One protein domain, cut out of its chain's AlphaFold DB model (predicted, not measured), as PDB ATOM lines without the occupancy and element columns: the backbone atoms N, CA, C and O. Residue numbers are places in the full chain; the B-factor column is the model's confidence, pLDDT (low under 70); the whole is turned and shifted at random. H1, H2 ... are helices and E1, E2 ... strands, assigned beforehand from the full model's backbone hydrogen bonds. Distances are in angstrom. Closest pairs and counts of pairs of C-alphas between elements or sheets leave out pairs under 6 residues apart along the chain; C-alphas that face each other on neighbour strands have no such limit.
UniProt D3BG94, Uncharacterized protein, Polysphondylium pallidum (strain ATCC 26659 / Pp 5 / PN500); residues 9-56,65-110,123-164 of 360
ATOM      1  N   GLU A   9     -12.897   0.526  31.059       82.00
ATOM      2  CA  GLU A   9     -12.688   1.003  29.686       82.00
ATOM      3  C   GLU A   9     -11.207   0.915  29.279       82.00
ATOM      4  O   GLU A   9     -10.868   0.543  28.152       82.00
ATOM      5  N   PHE A  10     -10.304   1.197  30.222       80.19
ATOM      6  CA  PHE A  10      -8.865   1.047  30.019       80.19
ATOM      7  C   PHE A  10      -8.469  -0.420  29.813       80.19
ATOM      8  O   PHE A  10      -7.714  -0.724  28.883       80.19
ATOM      9  N   LEU A  11      -8.975  -1.326  30.658       77.75
ATOM     10  CA  LEU A  11      -8.681  -2.758  30.561       77.75
ATOM     11  C   LEU A  11      -9.225  -3.364  29.266       77.75
ATOM     12  O   LEU A  11      -8.498  -4.093  28.595       77.75
ATOM     13  N   ASP A  12     -10.446  -3.013  28.865       83.94
ATOM     14  CA  ASP A  12     -11.053  -3.502  27.626       83.94
ATOM     15  C   ASP A  12     -10.246  -3.057  26.402       83.94
ATOM     16  O   ASP A  12      -9.896  -3.877  25.550       83.94
ATOM     17  N   LYS A  13      -9.844  -1.779  26.350       84.69
ATOM     18  CA  LYS A  13      -8.984  -1.262  25.278       84.69
ATOM     19  C   LYS A  13      -7.617  -1.948  25.264       84.69
ATOM     20  O   LYS A  13      -7.080  -2.226  24.190       84.69
ATOM     21  N   LEU A  14      -7.027  -2.216  26.429       82.75
ATOM     22  CA  LEU A  14      -5.760  -2.942  26.534       82.75
ATOM     23  C   LEU A  14      -5.893  -4.364  25.972       82.75
ATOM     24  O   LEU A  14      -5.106  -4.752  25.110       82.75
ATOM     25  N   LEU A  15      -6.910  -5.109  26.407       83.94
ATOM     26  CA  LEU A  15      -7.182  -6.476  25.958       83.94
ATOM     27  C   LEU A  15      -7.510  -6.534  24.461       83.94
ATOM     28  O   LEU A  15      -7.045  -7.434  23.760       83.94
ATOM     29  N   GLU A  16      -8.239  -5.549  23.935       89.69
ATOM     30  CA  GLU A  16      -8.505  -5.432  22.502       89.69
ATOM     31  C   GLU A  16      -7.203  -5.260  21.702       89.69
ATOM     32  O   GLU A  16      -7.003  -5.936  20.693       89.69
ATOM     33  N   ASN A  17      -6.277  -4.414  22.163       88.69
ATOM     34  CA  ASN A  17      -4.982  -4.245  21.498       88.69
ATOM     35  C   ASN A  17      -4.115  -5.510  21.585       88.69
ATOM     36  O   ASN A  17      -3.513  -5.899  20.587       88.69
ATOM     37  N   VAL A  18      -4.083  -6.181  22.742       86.38
ATOM     38  CA  VAL A  18      -3.343  -7.441  22.921       86.38
ATOM     39  C   VAL A  18      -3.910  -8.539  22.018       86.38
ATOM     40  O   VAL A  18      -3.158  -9.203  21.313       86.38
ATOM     41  N   SER A  19      -5.233  -8.703  21.954       86.06
ATOM     42  CA  SER A  19      -5.864  -9.716  21.087       86.06
ATOM     43  C   SER A  19      -5.633  -9.479  19.590       86.06
ATOM     44  O   SER A  19      -5.647 -10.428  18.808       86.06
ATOM     45  N   LYS A  20      -5.373  -8.230  19.183       91.69
ATOM     46  CA  LYS A  20      -5.093  -7.846  17.792       91.69
ATOM     47  C   LYS A  20      -3.601  -7.712  17.471       91.69
ATOM     48  O   LYS A  20      -3.274  -7.394  16.331       91.69
ATOM     49  N   CYS A  21      -2.697  -7.958  18.425       90.31
ATOM     50  CA  CYS A  21      -1.260  -7.741  18.213       90.31
ATOM     51  C   CYS A  21      -0.630  -8.736  17.222       90.31
ATOM     52  O   CYS A  21       0.402  -8.439  16.627       90.31
ATOM     53  N   GLY A  22      -1.257  -9.899  17.018       92.31
ATOM     54  CA  GLY A  22      -0.815 -10.889  16.036       92.31
ATOM     55  C   GLY A  22       0.459 -11.649  16.413       92.31
ATOM     56  O   GLY A  22       1.066 -12.231  15.518       92.31
ATOM     57  N   TYR A  23       0.851 -11.646  17.691       94.06
ATOM     58  CA  TYR A  23       1.962 -12.438  18.223       94.06
ATOM     59  C   TYR A  23       1.461 -13.716  18.896       94.06
ATOM     60  O   TYR A  23       0.471 -13.702  19.629       94.06
ATOM     61  N   GLU A  24       2.184 -14.810  18.698       93.25
ATOM     62  CA  GLU A  24       2.110 -15.993  19.548       93.25
ATOM     63  C   GLU A  24       2.999 -15.804  20.785       93.25
ATOM     64  O   GLU A  24       4.163 -15.430  20.668       93.25
ATOM     65  N   PHE A  25       2.461 -16.079  21.971       89.00
ATOM     66  CA  PHE A  25       3.187 -16.040  23.242       89.00
ATOM     67  C   PHE A  25       2.471 -16.913  24.286       89.00
ATOM     68  O   PHE A  25       1.271 -17.161  24.168       89.00
ATOM     69  N   VAL A  26       3.203 -17.397  25.298       81.81
ATOM     70  CA  VAL A  26       2.619 -18.098  26.467       81.81
ATOM     71  C   VAL A  26       2.392 -17.121  27.617       81.81
ATOM     72  O   VAL A  26       1.312 -17.073  28.193       81.81
ATOM     73  N   ASP A  27       3.411 -16.312  27.898       79.06
ATOM     74  CA  ASP A  27       3.470 -15.381  29.020       79.06
ATOM     75  C   ASP A  27       3.837 -13.986  28.509       79.06
ATOM     76  O   ASP A  27       4.536 -13.860  27.503       79.06
ATOM     77  N   TYR A  28       3.465 -12.926  29.228       79.31
ATOM     78  CA  TYR A  28       3.767 -11.538  28.851       79.31
ATOM     79  C   TYR A  28       4.429 -10.755  29.995       79.31
ATOM     80  O   TYR A  28       4.086 -10.925  31.162       79.31
ATOM     81  N   SER A  29       5.331  -9.844  29.636       78.81
ATOM     82  CA  SER A  29       5.904  -8.827  30.511       78.81
ATOM     83  C   SER A  29       5.370  -7.464  30.097       78.81
ATOM     84  O   SER A  29       5.507  -7.057  28.942       78.81
ATOM     85  N   LEU A  30       4.782  -6.736  31.043       78.12
ATOM     86  CA  LEU A  30       4.373  -5.353  30.829       78.12
ATOM     87  C   LEU A  30       5.495  -4.400  31.254       78.12
ATOM     88  O   LEU A  30       5.832  -4.291  32.429       78.12
ATOM     89  N   GLN A  31       6.059  -3.675  30.295       77.31
ATOM     90  CA  GLN A  31       7.037  -2.624  30.543       77.31
ATOM     91  C   GLN A  31       6.351  -1.263  30.537       77.31
ATOM     92  O   GLN A  31       5.741  -0.863  29.546       77.31
ATOM     93  N   LEU A  32       6.460  -0.547  31.655       78.06
ATOM     94  CA  LEU A  32       5.866   0.775  31.828       78.06
ATOM     95  C   LEU A  32       6.924   1.864  31.656       78.06
ATOM     96  O   LEU A  32       7.879   1.964  32.433       78.06
ATOM     97  N   TRP A  33       6.704   2.733  30.676       79.44
ATOM     98  CA  TRP A  33       7.467   3.959  30.502       79.44
ATOM     99  C   TRP A  33       6.604   5.120  30.972       79.44
ATOM    100  O   TRP A  33       5.535   5.370  30.423       79.44
ATOM    101  N   VAL A  34       7.049   5.797  32.026       81.69
ATOM    102  CA  VAL A  34       6.318   6.908  32.644       81.69
ATOM    103  C   VAL A  34       6.979   8.243  32.294       81.69
ATOM    104  O   VAL A  34       8.207   8.287  32.183       81.69
ATOM    105  N   PRO A  35       6.213   9.343  32.151       85.25
ATOM    106  CA  PRO A  35       6.781  10.666  31.925       85.25
ATOM    107  C   PRO A  35       7.710  11.079  33.064       85.25
ATOM    108  O   PRO A  35       7.436  10.770  34.227       85.25
ATOM    109  N   TYR A  36       8.745  11.858  32.750       84.88
ATOM    110  CA  TYR A  36       9.687  12.378  33.747       84.88
ATOM    111  C   TYR A  36       9.024  13.211  34.839       84.88
ATOM    112  O   TYR A  36       9.452  13.152  35.989       84.88
ATOM    113  N   SER A  37       7.933  13.905  34.519       85.81
ATOM    114  CA  SER A  37       7.113  14.615  35.502       85.81
ATOM    115  C   SER A  37       6.624  13.726  36.642       85.81
ATOM    116  O   SER A  37       6.461  14.210  37.755       85.81
ATOM    117  N   THR A  38       6.443  12.423  36.410       84.25
ATOM    118  CA  THR A  38       6.083  11.464  37.463       84.25
ATOM    119  C   THR A  38       7.138  11.449  38.564       84.25
ATOM    120  O   THR A  38       6.798  11.640  39.727       84.25
ATOM    121  N   ILE A  39       8.409  11.309  38.178       82.50
ATOM    122  CA  ILE A  39       9.553  11.282  39.096       82.50
ATOM    123  C   ILE A  39       9.672  12.637  39.809       82.50
ATOM    124  O   ILE A  39       9.781  12.700  41.029       82.50
ATOM    125  N   ILE A  40       9.568  13.747  39.069       86.38
ATOM    126  CA  ILE A  40       9.622  15.102  39.652       86.38
ATOM    127  C   ILE A  40       8.535  15.305  40.714       86.38
ATOM    128  O   ILE A  40       8.790  15.843  41.794       86.38
ATOM    129  N   ARG A  41       7.307  14.878  40.415       87.75
ATOM    130  CA  ARG A  41       6.155  15.024  41.310       87.75
ATOM    131  C   ARG A  41       6.270  14.128  42.536       87.75
ATOM    132  O   ARG A  41       5.863  14.561  43.609       87.75
ATOM    133  N   GLU A  42       6.846  12.939  42.402       84.00
ATOM    134  CA  GLU A  42       7.139  12.040  43.521       84.00
ATOM    135  C   GLU A  42       8.099  12.686  44.529       84.00
ATOM    136  O   GLU A  42       7.756  12.811  45.707       84.00
ATOM    137  N   PHE A  43       9.222  13.237  44.054       83.62
ATOM    138  CA  PHE A  43      10.141  14.018  44.891       83.62
ATOM    139  C   PHE A  43       9.452  15.232  45.527       83.62
ATOM    140  O   PHE A  43       9.648  15.517  46.707       83.62
ATOM    141  N   SER A  44       8.610  15.941  44.771       88.25
ATOM    142  CA  SER A  44       7.869  17.096  45.281       88.25
ATOM    143  C   SER A  44       6.906  16.733  46.420       88.25
ATOM    144  O   SER A  44       6.873  17.425  47.440       88.25
ATOM    145  N   VAL A  45       6.153  15.635  46.286       85.62
ATOM    146  CA  VAL A  45       5.286  15.122  47.358       85.62
ATOM    147  C   VAL A  45       6.121  14.701  48.562       85.62
ATOM    148  O   VAL A  45       5.783  15.071  49.686       85.62
ATOM    149  N   TRP A  46       7.223  13.980  48.344       81.81
ATOM    150  CA  TRP A  46       8.109  13.542  49.421       81.81
ATOM    151  C   TRP A  46       8.668  14.722  50.225       81.81
ATOM    152  O   TRP A  46       8.559  14.743  51.453       81.81
ATOM    153  N   TYR A  47       9.190  15.748  49.547       84.25
ATOM    154  CA  TYR A  47       9.685  16.961  50.198       84.25
ATOM    155  C   TYR A  47       8.579  17.712  50.950       84.25
ATOM    156  O   TYR A  47       8.813  18.159  52.074       84.25
ATOM    157  N   HIS A  48       7.372  17.807  50.384       85.44
ATOM    158  CA  HIS A  48       6.232  18.436  51.056       85.44
ATOM    159  C   HIS A  48       5.848  17.698  52.349       85.44
ATOM    160  O   HIS A  48       5.689  18.321  53.398       85.44
ATOM    161  N   LEU A  49       5.757  16.364  52.297       82.31
ATOM    162  CA  LEU A  49       5.471  15.537  53.472       82.31
ATOM    163  C   LEU A  49       6.561  15.688  54.534       82.31
ATOM    164  O   LEU A  49       6.248  15.875  55.709       82.31
ATOM    165  N   LYS A  50       7.834  15.687  54.124       81.75
ATOM    166  CA  LYS A  50       8.971  15.891  55.025       81.75
ATOM    167  C   LYS A  50       8.911  17.248  55.729       81.75
ATOM    168  O   LYS A  50       9.169  17.315  56.922       81.75
ATOM    169  N   GLN A  51       8.502  18.319  55.044       81.50
ATOM    170  CA  GLN A  51       8.329  19.639  55.665       81.50
ATOM    171  C   GLN A  51       7.199  19.705  56.703       81.50
ATOM    172  O   GLN A  51       7.198  20.618  57.527       81.50
ATOM    173  N   HIS A  52       6.203  18.819  56.634       78.50
ATOM    174  CA  HIS A  52       4.994  18.884  57.469       78.50
ATOM    175  C   HIS A  52       4.910  17.779  58.532       78.50
ATOM    176  O   HIS A  52       4.110  17.896  59.457       78.50
ATOM    177  N   HIS A  53       5.745  16.739  58.436       69.06
ATOM    178  CA  HIS A  53       5.706  15.566  59.315       69.06
ATOM    179  C   HIS A  53       7.046  15.211  59.978       69.06
ATOM    180  O   HIS A  53       7.170  14.107  60.509       69.06
ATOM    181  N   ASP A  54       8.028  16.119  60.006       58.88
ATOM    182  CA  ASP A  54       9.288  15.926  60.749       58.88
ATOM    183  C   ASP A  54       9.064  16.075  62.273       58.88
ATOM    184  O   ASP A  54       9.558  16.985  62.939       58.88
ATOM    185  N   ASP A  55       8.244  15.185  62.833       49.91
ATOM    186  CA  ASP A  55       8.153  14.944  64.267       49.91
ATOM    187  C   ASP A  55       9.379  14.112  64.673       49.91
ATOM    188  O   ASP A  55       9.493  12.909  64.405       49.91
ATOM    189  N   THR A  56      10.329  14.788  65.317       49.78
ATOM    190  CA  THR A  56      11.633  14.281  65.775       49.78
ATOM    191  C   THR A  56      11.594  13.004  66.631       49.78
ATOM    192  O   THR A  56      12.650  12.432  66.904       49.78
ATOM    193  N   GLU A  65      18.720   6.326  54.685       39.91
ATOM    194  CA  GLU A  65      18.117   5.713  53.497       39.91
ATOM    195  C   GLU A  65      17.988   6.752  52.383       39.91
ATOM    196  O   GLU A  65      17.378   7.814  52.571       39.91
ATOM    197  N   SER A  66      18.618   6.480  51.237       44.78
ATOM    198  CA  SER A  66      18.294   7.186  49.997       44.78
ATOM    199  C   SER A  66      16.819   6.902  49.660       44.78
ATOM    200  O   SER A  66      16.251   5.919  50.144       44.78
ATOM    201  N   PRO A  67      16.147   7.728  48.836       45.44
ATOM    202  CA  PRO A  67      14.789   7.433  48.361       45.44
ATOM    203  C   PRO A  67      14.642   6.038  47.718       45.44
ATOM    204  O   PRO A  67      13.526   5.551  47.578       45.44
ATOM    205  N   GLU A  68      15.760   5.404  47.350       47.81
ATOM    206  CA  GLU A  68      15.850   4.074  46.745       47.81
ATOM    207  C   GLU A  68      15.518   2.934  47.725       47.81
ATOM    208  O   GLU A  68      15.010   1.905  47.292       47.81
ATOM    209  N   ASP A  69      15.750   3.092  49.034       45.16
ATOM    210  CA  ASP A  69      15.680   1.959  49.977       45.16
ATOM    211  C   ASP A  69      14.246   1.591  50.409       45.16
ATOM    212  O   ASP A  69      14.017   0.497  50.924       45.16
ATOM    213  N   ASN A  70      13.263   2.479  50.207       46.41
ATOM    214  CA  ASN A  70      11.898   2.295  50.726       46.41
ATOM    215  C   ASN A  70      10.764   2.688  49.762       46.41
ATOM    216  O   ASN A  70       9.586   2.635  50.130       46.41
ATOM    217  N   VAL A  71      11.086   3.050  48.519       46.12
ATOM    218  CA  VAL A  71      10.093   3.256  47.461       46.12
ATOM    219  C   VAL A  71      10.133   2.043  46.544       46.12
ATOM    220  O   VAL A  71      11.081   1.856  45.791       46.12
ATOM    221  N   VAL A  72       9.090   1.209  46.584       42.47
ATOM    222  CA  VAL A  72       8.895   0.196  45.541       42.47
ATOM    223  C   VAL A  72       8.694   0.948  44.230       42.47
ATOM    224  O   VAL A  72       7.628   1.528  44.008       42.47
ATOM    225  N   GLU A  73       9.708   0.960  43.364       53.16
ATOM    226  CA  GLU A  73       9.549   1.541  42.038       53.16
ATOM    227  C   GLU A  73       8.390   0.818  41.338       53.16
ATOM    228  O   GLU A  73       8.368  -0.410  41.240       53.16
ATOM    229  N   ILE A  74       7.444   1.571  40.764       53.78
ATOM    230  CA  ILE A  74       6.343   1.010  39.954       53.78
ATOM    231  C   ILE A  74       6.882   0.065  38.856       53.78
ATOM    232  O   ILE A  74       6.195  -0.858  38.425       53.78
ATOM    233  N   LYS A  75       8.135   0.269  38.427       49.91
ATOM    234  CA  LYS A  75       8.854  -0.555  37.449       49.91
ATOM    235  C   LYS A  75       9.345  -1.903  37.984       49.91
ATOM    236  O   LYS A  75       9.512  -2.824  37.186       49.91
ATOM    237  N   GLU A  76       9.593  -2.050  39.283       51.12
ATOM    238  CA  GLU A  76      10.076  -3.310  39.866       51.12
ATOM    239  C   GLU A  76       8.964  -4.343  40.067       51.12
ATOM    240  O   GLU A  76       9.226  -5.544  40.043       51.12
ATOM    241  N   ALA A  77       7.704  -3.908  40.130       47.34
ATOM    242  CA  ALA A  77       6.553  -4.790  40.302       47.34
ATOM    243  C   ALA A  77       6.158  -5.612  39.047       47.34
ATOM    244  O   ALA A  77       5.242  -6.427  39.138       47.34
ATOM    245  N   VAL A  78       6.795  -5.417  37.875       48.84
ATOM    246  CA  VAL A  78       6.234  -5.865  36.569       48.84
ATOM    247  C   VAL A  78       7.207  -6.653  35.653       48.84
ATOM    248  O   VAL A  78       6.952  -6.855  34.466       48.84
ATOM    249  N   LYS A  79       8.344  -7.148  36.160       46.44
ATOM    250  CA  LYS A  79       9.423  -7.709  35.309       46.44
ATOM    251  C   LYS A  79       9.448  -9.240  35.139       46.44
ATOM    252  O   LYS A  79      10.378  -9.842  35.653       46.44
ATOM    253  N   TRP A  80       8.561  -9.887  34.370       52.12
ATOM    254  CA  TRP A  80       8.768 -11.308  33.982       52.12
ATOM    255  C   TRP A  80       8.067 -11.674  32.650       52.12
ATOM    256  O   TRP A  80       6.856 -11.520  32.583       52.12
ATOM    257  N   SER A  81       8.831 -12.128  31.631       57.59
ATOM    258  CA  SER A  81       8.513 -12.999  30.450       57.59
ATOM    259  C   SER A  81       9.232 -12.579  29.136       57.59
ATOM    260  O   SER A  81       9.843 -11.509  29.065       57.59
ATOM    261  N   ASP A  82       9.169 -13.438  28.103       61.81
ATOM    262  CA  ASP A  82       9.816 -13.279  26.786       61.81
ATOM    263  C   ASP A  82       9.041 -12.412  25.763       61.81
ATOM    264  O   ASP A  82       9.660 -11.846  24.855       61.81
ATOM    265  N   PHE A  83       7.720 -12.252  25.912       74.00
ATOM    266  CA  PHE A  83       6.908 -11.319  25.116       74.00
ATOM    267  C   PHE A  83       6.736 -10.003  25.872       74.00
ATOM    268  O   PHE A  83       6.304  -9.992  27.025       74.00
ATOM    269  N   ARG A  84       7.076  -8.878  25.240       77.88
ATOM    270  CA  ARG A  84       7.098  -7.560  25.882       77.88
ATOM    271  C   ARG A  84       5.975  -6.690  25.348       77.88
ATOM    272  O   ARG A  84       5.949  -6.331  24.174       77.88
ATOM    273  N   MET A  85       5.086  -6.295  26.250       80.56
ATOM    274  CA  MET A  85       4.116  -5.234  26.029       80.56
ATOM    275  C   MET A  85       4.691  -3.935  26.585       80.56
ATOM    276  O   MET A  85       4.807  -3.767  27.797       80.56
ATOM    277  N   ASN A  86       5.052  -3.008  25.708       82.00
ATOM    278  CA  ASN A  86       5.541  -1.693  26.093       82.00
ATOM    279  C   ASN A  86       4.368  -0.717  26.152       82.00
ATOM    280  O   ASN A  86       3.708  -0.466  25.144       82.00
ATOM    281  N   MET A  87       4.128  -0.140  27.323       83.75
ATOM    282  CA  MET A  87       3.147   0.919  27.524       83.75
ATOM    283  C   MET A  87       3.877   2.227  27.802       83.75
ATOM    284  O   MET A  87       4.484   2.404  28.859       83.75
ATOM    285  N   ASN A  88       3.821   3.138  26.834       85.94
ATOM    286  CA  ASN A  88       4.488   4.429  26.905       85.94
ATOM    287  C   ASN A  88       3.494   5.514  27.284       85.94
ATOM    288  O   ASN A  88       2.722   5.962  26.439       85.94
ATOM    289  N   TYR A  89       3.518   5.938  28.544       84.50
ATOM    290  CA  TYR A  89       2.720   7.059  29.012       84.50
ATOM    291  C   TYR A  89       3.346   8.389  28.593       84.50
ATOM    292  O   TYR A  89       4.541   8.624  28.770       84.50
ATOM    293  N   GLY A  90       2.501   9.282  28.090       85.81
ATOM    294  CA  GLY A  90       2.811  10.668  27.778       85.81
ATOM    295  C   GLY A  90       1.867  11.607  28.523       85.81
ATOM    296  O   GLY A  90       0.740  11.245  28.866       85.81
ATOM    297  N   HIS A  91       2.329  12.826  28.795       88.62
ATOM    298  CA  HIS A  91       1.471  13.857  29.368       88.62
ATOM    299  C   HIS A  91       1.947  15.249  28.969       88.62
ATOM    300  O   HIS A  91       2.909  15.775  29.532       88.62
ATOM    301  N   GLU A  92       1.254  15.823  27.988       87.81
ATOM    302  CA  GLU A  92       1.621  17.083  27.338       87.81
ATOM    303  C   GLU A  92       1.680  18.256  28.328       87.81
ATOM    304  O   GLU A  92       2.645  19.013  28.308       87.81
ATOM    305  N   GLU A  93       0.710  18.361  29.247       89.75
ATOM    306  CA  GLU A  93       0.646  19.429  30.262       89.75
ATOM    307  C   GLU A  93       1.893  19.460  31.163       89.75
ATOM    308  O   GLU A  93       2.330  20.531  31.570       89.75
ATOM    309  N   SER A  94       2.493  18.299  31.448       88.12
ATOM    310  CA  SER A  94       3.625  18.183  32.383       88.12
ATOM    311  C   SER A  94       4.970  17.869  31.724       88.12
ATOM    312  O   SER A  94       5.946  17.621  32.426       88.12
ATOM    313  N   LYS A  95       5.038  17.809  30.389       86.50
ATOM    314  CA  LYS A  95       6.207  17.273  29.663       86.50
ATOM    315  C   LYS A  95       7.521  18.011  29.944       86.50
ATOM    316  O   LYS A  95       8.582  17.435  29.748       86.50
ATOM    317  N   ASP A  96       7.424  19.262  30.387       88.00
ATOM    318  CA  ASP A  96       8.544  20.174  30.611       88.00
ATOM    319  C   ASP A  96       8.866  20.364  32.112       88.00
ATOM    320  O   ASP A  96       9.740  21.156  32.467       88.00
ATOM    321  N   GLU A  97       8.192  19.650  33.024       87.88
ATOM    322  CA  GLU A  97       8.366  19.826  34.477       87.88
ATOM    323  C   GLU A  97       9.754  19.452  34.998       87.88
ATOM    324  O   GLU A  97      10.140  19.918  36.062       87.88
ATOM    325  N   HIS A  98      10.524  18.629  34.286       86.06
ATOM    326  CA  HIS A  98      11.898  18.292  34.670       86.06
ATOM    327  C   HIS A  98      12.908  19.370  34.271       86.06
ATOM    328  O   HIS A  98      14.038  19.348  34.757       86.06
ATOM    329  N   LEU A  99      12.535  20.322  33.406       85.69
ATOM    330  CA  LEU A  99      13.496  21.240  32.796       85.69
ATOM    331  C   LEU A  99      14.186  22.167  33.808       85.69
ATOM    332  O   LEU A  99      15.354  22.505  33.601       85.69
ATOM    333  N   PHE A 100      13.528  22.517  34.922       85.62
ATOM    334  CA  PHE A 100      14.128  23.375  35.954       85.62
ATOM    335  C   PHE A 100      15.401  22.762  36.557       85.62
ATOM    336  O   PHE A 100      16.308  23.495  36.944       85.62
ATOM    337  N   LEU A 101      15.519  21.427  36.581       81.88
ATOM    338  CA  LEU A 101      16.700  20.723  37.087       81.88
ATOM    339  C   LEU A 101      17.976  21.088  36.320       81.88
ATOM    340  O   LEU A 101      19.075  21.069  36.878       81.88
ATOM    341  N   PHE A 102      17.860  21.443  35.038       78.56
ATOM    342  CA  PHE A 102      19.017  21.823  34.234       78.56
ATOM    343  C   PHE A 102      19.531  23.228  34.543       78.56
ATOM    344  O   PHE A 102      20.716  23.480  34.304       78.56
ATOM    345  N   ASP A 103      18.694  24.088  35.123       76.69
ATOM    346  CA  ASP A 103      19.042  25.460  35.497       76.69
ATOM    347  C   ASP A 103      19.687  25.553  36.893       76.69
ATOM    348  O   ASP A 103      20.317  26.564  37.225       76.69
ATOM    349  N   ILE A 104      19.621  24.483  37.697       75.62
ATOM    350  CA  ILE A 104      20.211  24.444  39.039       75.62
ATOM    351  C   ILE A 104      21.735  24.272  38.961       75.62
ATOM    352  O   ILE A 104      22.280  23.386  38.293       75.62
ATOM    353  N   LYS A 105      22.458  25.139  39.678       69.38
ATOM    354  CA  LYS A 105      23.920  25.077  39.798       69.38
ATOM    355  C   LYS A 105      24.323  24.032  40.838       69.38
ATOM    356  O   LYS A 105      24.391  24.344  42.021       69.38
ATOM    357  N   LEU A 106      24.641  22.821  40.386       65.69
ATOM    358  CA  LEU A 106      25.223  21.785  41.243       65.69
ATOM    359  C   LEU A 106      26.752  21.955  41.393       65.69
ATOM    360  O   LEU A 106      27.424  22.276  40.400       65.69
ATOM    361  N   PRO A 107      27.322  21.713  42.592       54.47
ATOM    362  CA  PRO A 107      28.762  21.520  42.743       54.47
ATOM    363  C   PRO A 107      29.190  20.303  41.897       54.47
ATOM    364  O   PRO A 107      28.469  19.317  41.835       54.47
ATOM    365  N   ASP A 108      30.319  20.390  41.189       54.97
ATOM    366  CA  ASP A 108      30.880  19.364  40.278       54.97
ATOM    367  C   ASP A 108      30.288  19.177  38.868       54.97
ATOM    368  O   ASP A 108      30.725  18.290  38.124       54.97
ATOM    369  N   ARG A 109      29.424  20.074  38.374       56.16
ATOM    370  CA  ARG A 109      29.095  20.078  36.933       56.16
ATOM    371  C   ARG A 109      30.293  20.576  36.106       56.16
ATOM    372  O   ARG A 109      30.433  21.771  35.828       56.16
ATOM    373  N   LYS A 110      31.172  19.661  35.667       48.00
ATOM    374  CA  LYS A 110      32.134  19.945  34.584       48.00
ATOM    375  C   LYS A 110      31.345  20.546  33.421       48.00
ATOM    376  O   LYS A 110      30.357  19.973  32.975       48.00
ATOM    377  N   ALA A 123      18.883  14.838  24.956       42.19
ATOM    378  CA  ALA A 123      19.690  15.145  26.142       42.19
ATOM    379  C   ALA A 123      19.034  14.709  27.466       42.19
ATOM    380  O   ALA A 123      19.713  14.661  28.482       42.19
ATOM    381  N   ASP A 124      17.758  14.320  27.452       59.41
ATOM    382  CA  ASP A 124      16.984  14.034  28.661       59.41
ATOM    383  C   ASP A 124      16.832  12.520  28.832       59.41
ATOM    384  O   ASP A 124      15.767  11.962  28.584       59.41
ATOM    385  N   SER A 125      17.902  11.803  29.176       68.62
ATOM    386  CA  SER A 125      17.763  10.391  29.574       68.62
ATOM    387  C   SER A 125      17.294  10.311  31.030       68.62
ATOM    388  O   SER A 125      17.860  11.031  31.854       68.62
ATOM    389  N   SER A 126      16.363   9.403  31.364       68.06
ATOM    390  CA  SER A 126      15.897   9.139  32.749       68.06
ATOM    391  C   SER A 126      17.034   9.159  33.782       68.06
ATOM    392  O   SER A 126      16.905   9.754  34.844       68.06
ATOM    393  N   TYR A 127      18.175   8.559  33.429       72.12
ATOM    394  CA  TYR A 127      19.374   8.491  34.262       72.12
ATOM    395  C   TYR A 127      19.945   9.864  34.647       72.12
ATOM    396  O   TYR A 127      20.305  10.078  35.795       72.12
ATOM    397  N   GLN A 128      20.006  10.816  33.710       75.31
ATOM    398  CA  GLN A 128      20.526  12.160  33.989       75.31
ATOM    399  C   GLN A 128      19.601  12.955  34.912       75.31
ATOM    400  O   GLN A 128      20.079  13.768  35.695       75.31
ATOM    401  N   ILE A 129      18.289  12.733  34.808       79.25
ATOM    402  CA  ILE A 129      17.309  13.367  35.692       79.25
ATOM    403  C   ILE A 129      17.475  12.820  37.112       79.25
ATOM    404  O   ILE A 129      17.578  13.616  38.042       79.25
ATOM    405  N   MET A 130      17.584  11.495  37.264       76.75
ATOM    406  CA  MET A 130      17.833  10.853  38.561       76.75
ATOM    407  C   MET A 130      19.156  11.316  39.185       76.75
ATOM    408  O   MET A 130      19.146  11.840  40.291       76.75
ATOM    409  N   ASP A 131      20.265  11.282  38.435       78.31
ATOM    410  CA  ASP A 131      21.583  11.716  38.931       78.31
ATOM    411  C   ASP A 131      21.594  13.176  39.425       78.31
ATOM    412  O   ASP A 131      22.320  13.527  40.359       78.31
ATOM    413  N   VAL A 132      20.795  14.048  38.799       80.12
ATOM    414  CA  VAL A 132      20.635  15.438  39.240       80.12
ATOM    415  C   VAL A 132      19.788  15.521  40.508       80.12
ATOM    416  O   VAL A 132      20.160  16.266  41.413       80.12
ATOM    417  N   LEU A 133      18.679  14.781  40.582       80.44
ATOM    418  CA  LEU A 133      17.795  14.755  41.750       80.44
ATOM    419  C   LEU A 133      18.508  14.228  43.001       80.44
ATOM    420  O   LEU A 133      18.355  14.830  44.061       80.44
ATOM    421  N   ASP A 134      19.350  13.201  42.870       76.75
ATOM    422  CA  ASP A 134      20.095  12.607  43.991       76.75
ATOM    423  C   ASP A 134      21.100  13.576  44.624       76.75
ATOM    424  O   ASP A 134      21.388  13.530  45.820       76.75
ATOM    425  N   LYS A 135      21.640  14.493  43.818       79.50
ATOM    426  CA  LYS A 135      22.606  15.512  44.261       79.50
ATOM    427  C   LYS A 135      21.934  16.798  44.728       79.50
ATOM    428  O   LYS A 135      22.615  17.704  45.216       79.50
ATOM    429  N   LEU A 136      20.625  16.922  44.532       81.00
ATOM    430  CA  LEU A 136      19.895  18.153  44.767       81.00
ATOM    431  C   LEU A 136      19.459  18.266  46.229       81.00
ATOM    432  O   LEU A 136      18.890  17.344  46.805       81.00
ATOM    433  N   THR A 137      19.676  19.432  46.840       83.62
ATOM    434  CA  THR A 137      19.181  19.667  48.200       83.62
ATOM    435  C   THR A 137      17.678  19.954  48.195       83.62
ATOM    436  O   THR A 137      17.155  20.574  47.267       83.62
ATOM    437  N   MET A 138      16.979  19.599  49.281       82.94
ATOM    438  CA  MET A 138      15.558  19.937  49.465       82.94
ATOM    439  C   MET A 138      15.287  21.435  49.270       82.94
ATOM    440  O   MET A 138      14.294  21.819  48.657       82.94
ATOM    441  N   LYS A 139      16.178  22.298  49.774       84.75
ATOM    442  CA  LYS A 139      16.039  23.752  49.649       84.75
ATOM    443  C   LYS A 139      16.110  24.195  48.188       84.75
ATOM    444  O   LYS A 139      15.293  25.009  47.765       84.75
ATOM    445  N   ASP A 140      17.061  23.656  47.430       84.38
ATOM    446  CA  ASP A 140      17.234  23.999  46.019       84.38
ATOM    447  C   ASP A 140      16.082  23.461  45.165       84.38
ATOM    448  O   ASP A 140      15.621  24.166  44.269       84.38
ATOM    449  N   PHE A 141      15.563  22.268  45.475       86.69
ATOM    450  CA  PHE A 141      14.368  21.738  44.817       86.69
ATOM    451  C   PHE A 141      13.160  22.652  45.045       86.69
ATOM    452  O   PHE A 141      12.515  23.060  44.088       86.69
ATOM    453  N   ILE A 142      12.875  23.027  46.295       85.69
ATOM    454  CA  ILE A 142      11.696  23.838  46.640       85.69
ATOM    455  C   ILE A 142      11.807  25.272  46.109       85.69
ATOM    456  O   ILE A 142      10.803  25.876  45.751       85.69
ATOM    457  N   MET A 143      13.019  25.829  46.043       87.12
ATOM    458  CA  MET A 143      13.232  27.185  45.531       87.12
ATOM    459  C   MET A 143      13.017  27.289  44.015       87.12
ATOM    460  O   MET A 143      12.645  28.357  43.534       87.12
ATOM    461  N   ASN A 144      13.280  26.215  43.264       85.62
ATOM    462  CA  ASN A 144      13.254  26.232  41.797       85.62
ATOM    463  C   ASN A 144      12.101  25.414  41.187       85.62
ATOM    464  O   ASN A 144      11.770  25.618  40.022       85.62
ATOM    465  N   GLY A 145      11.509  24.494  41.948       84.62
ATOM    466  CA  GLY A 145      10.421  23.617  41.528       84.62
ATOM    467  C   GLY A 145       9.102  23.908  42.247       84.62
ATOM    468  O   GLY A 145       9.007  24.756  43.131       84.62
ATOM    469  N   THR A 146       8.059  23.169  41.872       86.81
ATOM    470  CA  THR A 146       6.714  23.303  42.449       86.81
ATOM    471  C   THR A 146       6.524  22.280  43.567       86.81
ATOM    472  O   THR A 146       6.530  21.081  43.285       86.81
ATOM    473  N   CYS A 147       6.345  22.724  44.816       88.12
ATOM    474  CA  CYS A 147       6.158  21.868  45.995       88.12
ATOM    475  C   CYS A 147       5.098  22.461  46.954       88.12
ATOM    476  O   CYS A 147       5.320  23.561  47.462       88.12
ATOM    477  N   PRO A 148       3.953  21.783  47.208       88.50
ATOM    478  CA  PRO A 148       3.520  20.508  46.621       88.50
ATOM    479  C   PRO A 148       3.217  20.645  45.119       88.50
ATOM    480  O   PRO A 148       3.000  21.761  44.640       88.50
ATOM    481  N   PRO A 149       3.183  19.543  44.350       88.94
ATOM    482  CA  PRO A 149       2.924  19.633  42.921       88.94
ATOM    483  C   PRO A 149       1.478  20.076  42.652       88.94
ATOM    484  O   PRO A 149       0.542  19.657  43.336       88.94
ATOM    485  N   SER A 150       1.275  20.901  41.622       89.81
ATOM    486  CA  SER A 150      -0.063  21.331  41.198       89.81
ATOM    487  C   SER A 150      -0.875  20.150  40.665       89.81
ATOM    488  O   SER A 150      -0.333  19.250  40.021       89.81
ATOM    489  N   ARG A 151      -2.190  20.130  40.901       87.44
ATOM    490  CA  ARG A 151      -3.062  19.086  40.345       87.44
ATOM    491  C   ARG A 151      -3.139  19.235  38.814       87.44
ATOM    492  O   ARG A 151      -3.563  20.301  38.372       87.44
ATOM    493  N   PRO A 152      -2.793  18.196  38.029       86.12
ATOM    494  CA  PRO A 152      -2.987  18.208  36.581       86.12
ATOM    495  C   PRO A 152      -4.454  18.400  36.195       86.12
ATOM    496  O   PRO A 152      -5.354  17.916  36.894       86.12
ATOM    497  N   THR A 153      -4.683  19.073  35.073       89.31
ATOM    498  CA  THR A 153      -6.011  19.304  34.491       89.31
ATOM    499  C   THR A 153      -6.353  18.298  33.394       89.31
ATOM    500  O   THR A 153      -7.534  18.015  33.183       89.31
ATOM    501  N   THR A 154      -5.345  17.710  32.743       88.25
ATOM    502  CA  THR A 154      -5.520  16.687  31.705       88.25
ATOM    503  C   THR A 154      -5.219  15.272  32.206       88.25
ATOM    504  O   THR A 154      -4.584  15.063  33.242       88.25
ATOM    505  N   LYS A 155      -5.737  14.265  31.488       83.00
ATOM    506  CA  LYS A 155      -5.397  12.855  31.723       83.00
ATOM    507  C   LYS A 155      -4.085  12.512  31.008       83.00
ATOM    508  O   LYS A 155      -3.728  13.136  30.017       83.00
ATOM    509  N   PHE A 156      -3.394  11.491  31.510       82.50
ATOM    510  CA  PHE A 156      -2.240  10.898  30.833       82.50
ATOM    511  C   PHE A 156      -2.720  10.052  29.651       82.50
ATOM    512  O   PHE A 156      -3.641   9.248  29.819       82.50
ATOM    513  N   ASP A 157      -2.043  10.184  28.516       85.06
ATOM    514  CA  ASP A 157      -2.232   9.330  27.344       85.06
ATOM    515  C   ASP A 157      -1.189   8.211  27.336       85.06
ATOM    516  O   ASP A 157      -0.152   8.314  27.995       85.06
ATOM    517  N   TYR A 158      -1.448   7.132  26.597       85.50
ATOM    518  CA  TYR A 158      -0.469   6.065  26.406       85.50
ATOM    519  C   TYR A 158      -0.500   5.488  24.994       85.50
ATOM    520  O   TYR A 158      -1.547   5.448  24.343       85.50
ATOM    521  N   THR A 159       0.650   4.994  24.543       88.50
ATOM    522  CA  THR A 159       0.769   4.159  23.345       88.50
ATOM    523  C   THR A 159       1.235   2.759  23.723       88.50
ATOM    524  O   THR A 159       1.977   2.580  24.691       88.50
ATOM    525  N   LEU A 160       0.768   1.761  22.972       87.00
ATOM    526  CA  LEU A 160       1.174   0.367  23.124       87.00
ATOM    527  C   LEU A 160       2.073  -0.032  21.957       87.00
ATOM    528  O   LEU A 160       1.748   0.251  20.805       87.00
ATOM    529  N   SER A 161       3.169  -0.720  22.256       90.31
ATOM    530  CA  SER A 161       3.922  -1.491  21.270       90.31
ATOM    531  C   SER A 161       4.212  -2.891  21.801       90.31
ATOM    532  O   SER A 161       4.250  -3.120  23.011       90.31
ATOM    533  N   PHE A 162       4.378  -3.834  20.880       90.25
ATOM    534  CA  PHE A 162       4.555  -5.250  21.176       90.25
ATOM    535  C   PHE A 162       5.814  -5.740  20.486       90.25
ATOM    536  O   PHE A 162       6.019  -5.436  19.312       90.25
ATOM    537  N   GLU A 163       6.633  -6.483  21.220       90.50
ATOM    538  CA  GLU A 163       7.864  -7.076  20.713       90.50
ATOM    539  C   GLU A 163       8.051  -8.467  21.322       90.50
ATOM    540  O   GLU A 163       7.767  -8.688  22.503       90.50
ATOM    541  N   HIS A 164       8.580  -9.397  20.538       92.12
ATOM    542  CA  HIS A 164       8.944 -10.731  20.994       92.12
ATOM    543  C   HIS A 164      10.466 -10.894  21.049       92.12
ATOM    544  O   HIS A 164      11.199 -10.458  20.154       92.12
TER     545      HIS A 164
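What this domain is: This is residues 9 to 56, 65 to 110 and 123 to 164 of the 360 residues of an uncharacterized protein of Polysphondylium pallidum (strain ATCC 26659 / Pp 5 / PN500) (UniProt D3BG94). A twisted ribbon of three strands, E1, E2 and E3, makes one end of this model, and a loose cluster of four helices, H2, H3, H4 and H5, makes the other. H1 grazes the ribbon at its E3 edge. The printed part has 136 residues, with five named helices and three named strands in the order H1 E1 H2 E2 H3 H4 H5 E3, a mixed class; the sheet, order E1 E2 E3, is mixed. The whole is loose, with a radius of gyration of the C-alphas of 18.1 A and spans of 52 by 36 by 32 A.

Where its parts are: H1, residues 9 to 19, begins at C-alpha 9 (-12.688, 1.003, 29.686). E1 is residues 28 to 33, H2 36 to 53 (26.1 A), E2 83 to 90 (22.5 A), H3 100 to 103, H4 126 to 134 and H5 138 to 144. E3, residues 157 to 164 (23.8 A), ends at C-alpha 164 (8.944, -10.731, 20.994).

How they stand to each other: H1 only grazes the sheet, with residues 14 to 18. E1 and E2 are parallel, with N 31 and O 85 2.8 A apart; E2 and E3 are antiparallel, with N 86 and O 161 2.8 A apart, both within hydrogen-bond range. H2 only just touches H5, with residues 44 to 47 alone and 3 pairs of C-alphas within 8 A; the closest C-alphas, Tyr 47 and Met 138, are 6.6 A apart, at a steep tilt of 57 degrees, opposite ways. H3 only just touches H4, with 3 such pairs, the closest C-alphas being Leu 101 and Val 132, 6.9 A. Every O i to N i+4 pair is within hydrogen-bond range in H1, H2, H4 and H5; H3 is too short for one.

The domain as a whole: The farthest C-alphas, Gly 22 and Thr 56, are 57.1 A apart. Residues 57 to 64 and 111 to 122 are not printed, with gaps of 16.3 A and 15.8 A between C-alphas. The link H5 to E3 is long. pLDDT is under 70 in residues 53 to 56, 65 to 82, 105 to 110 and 123 to 126.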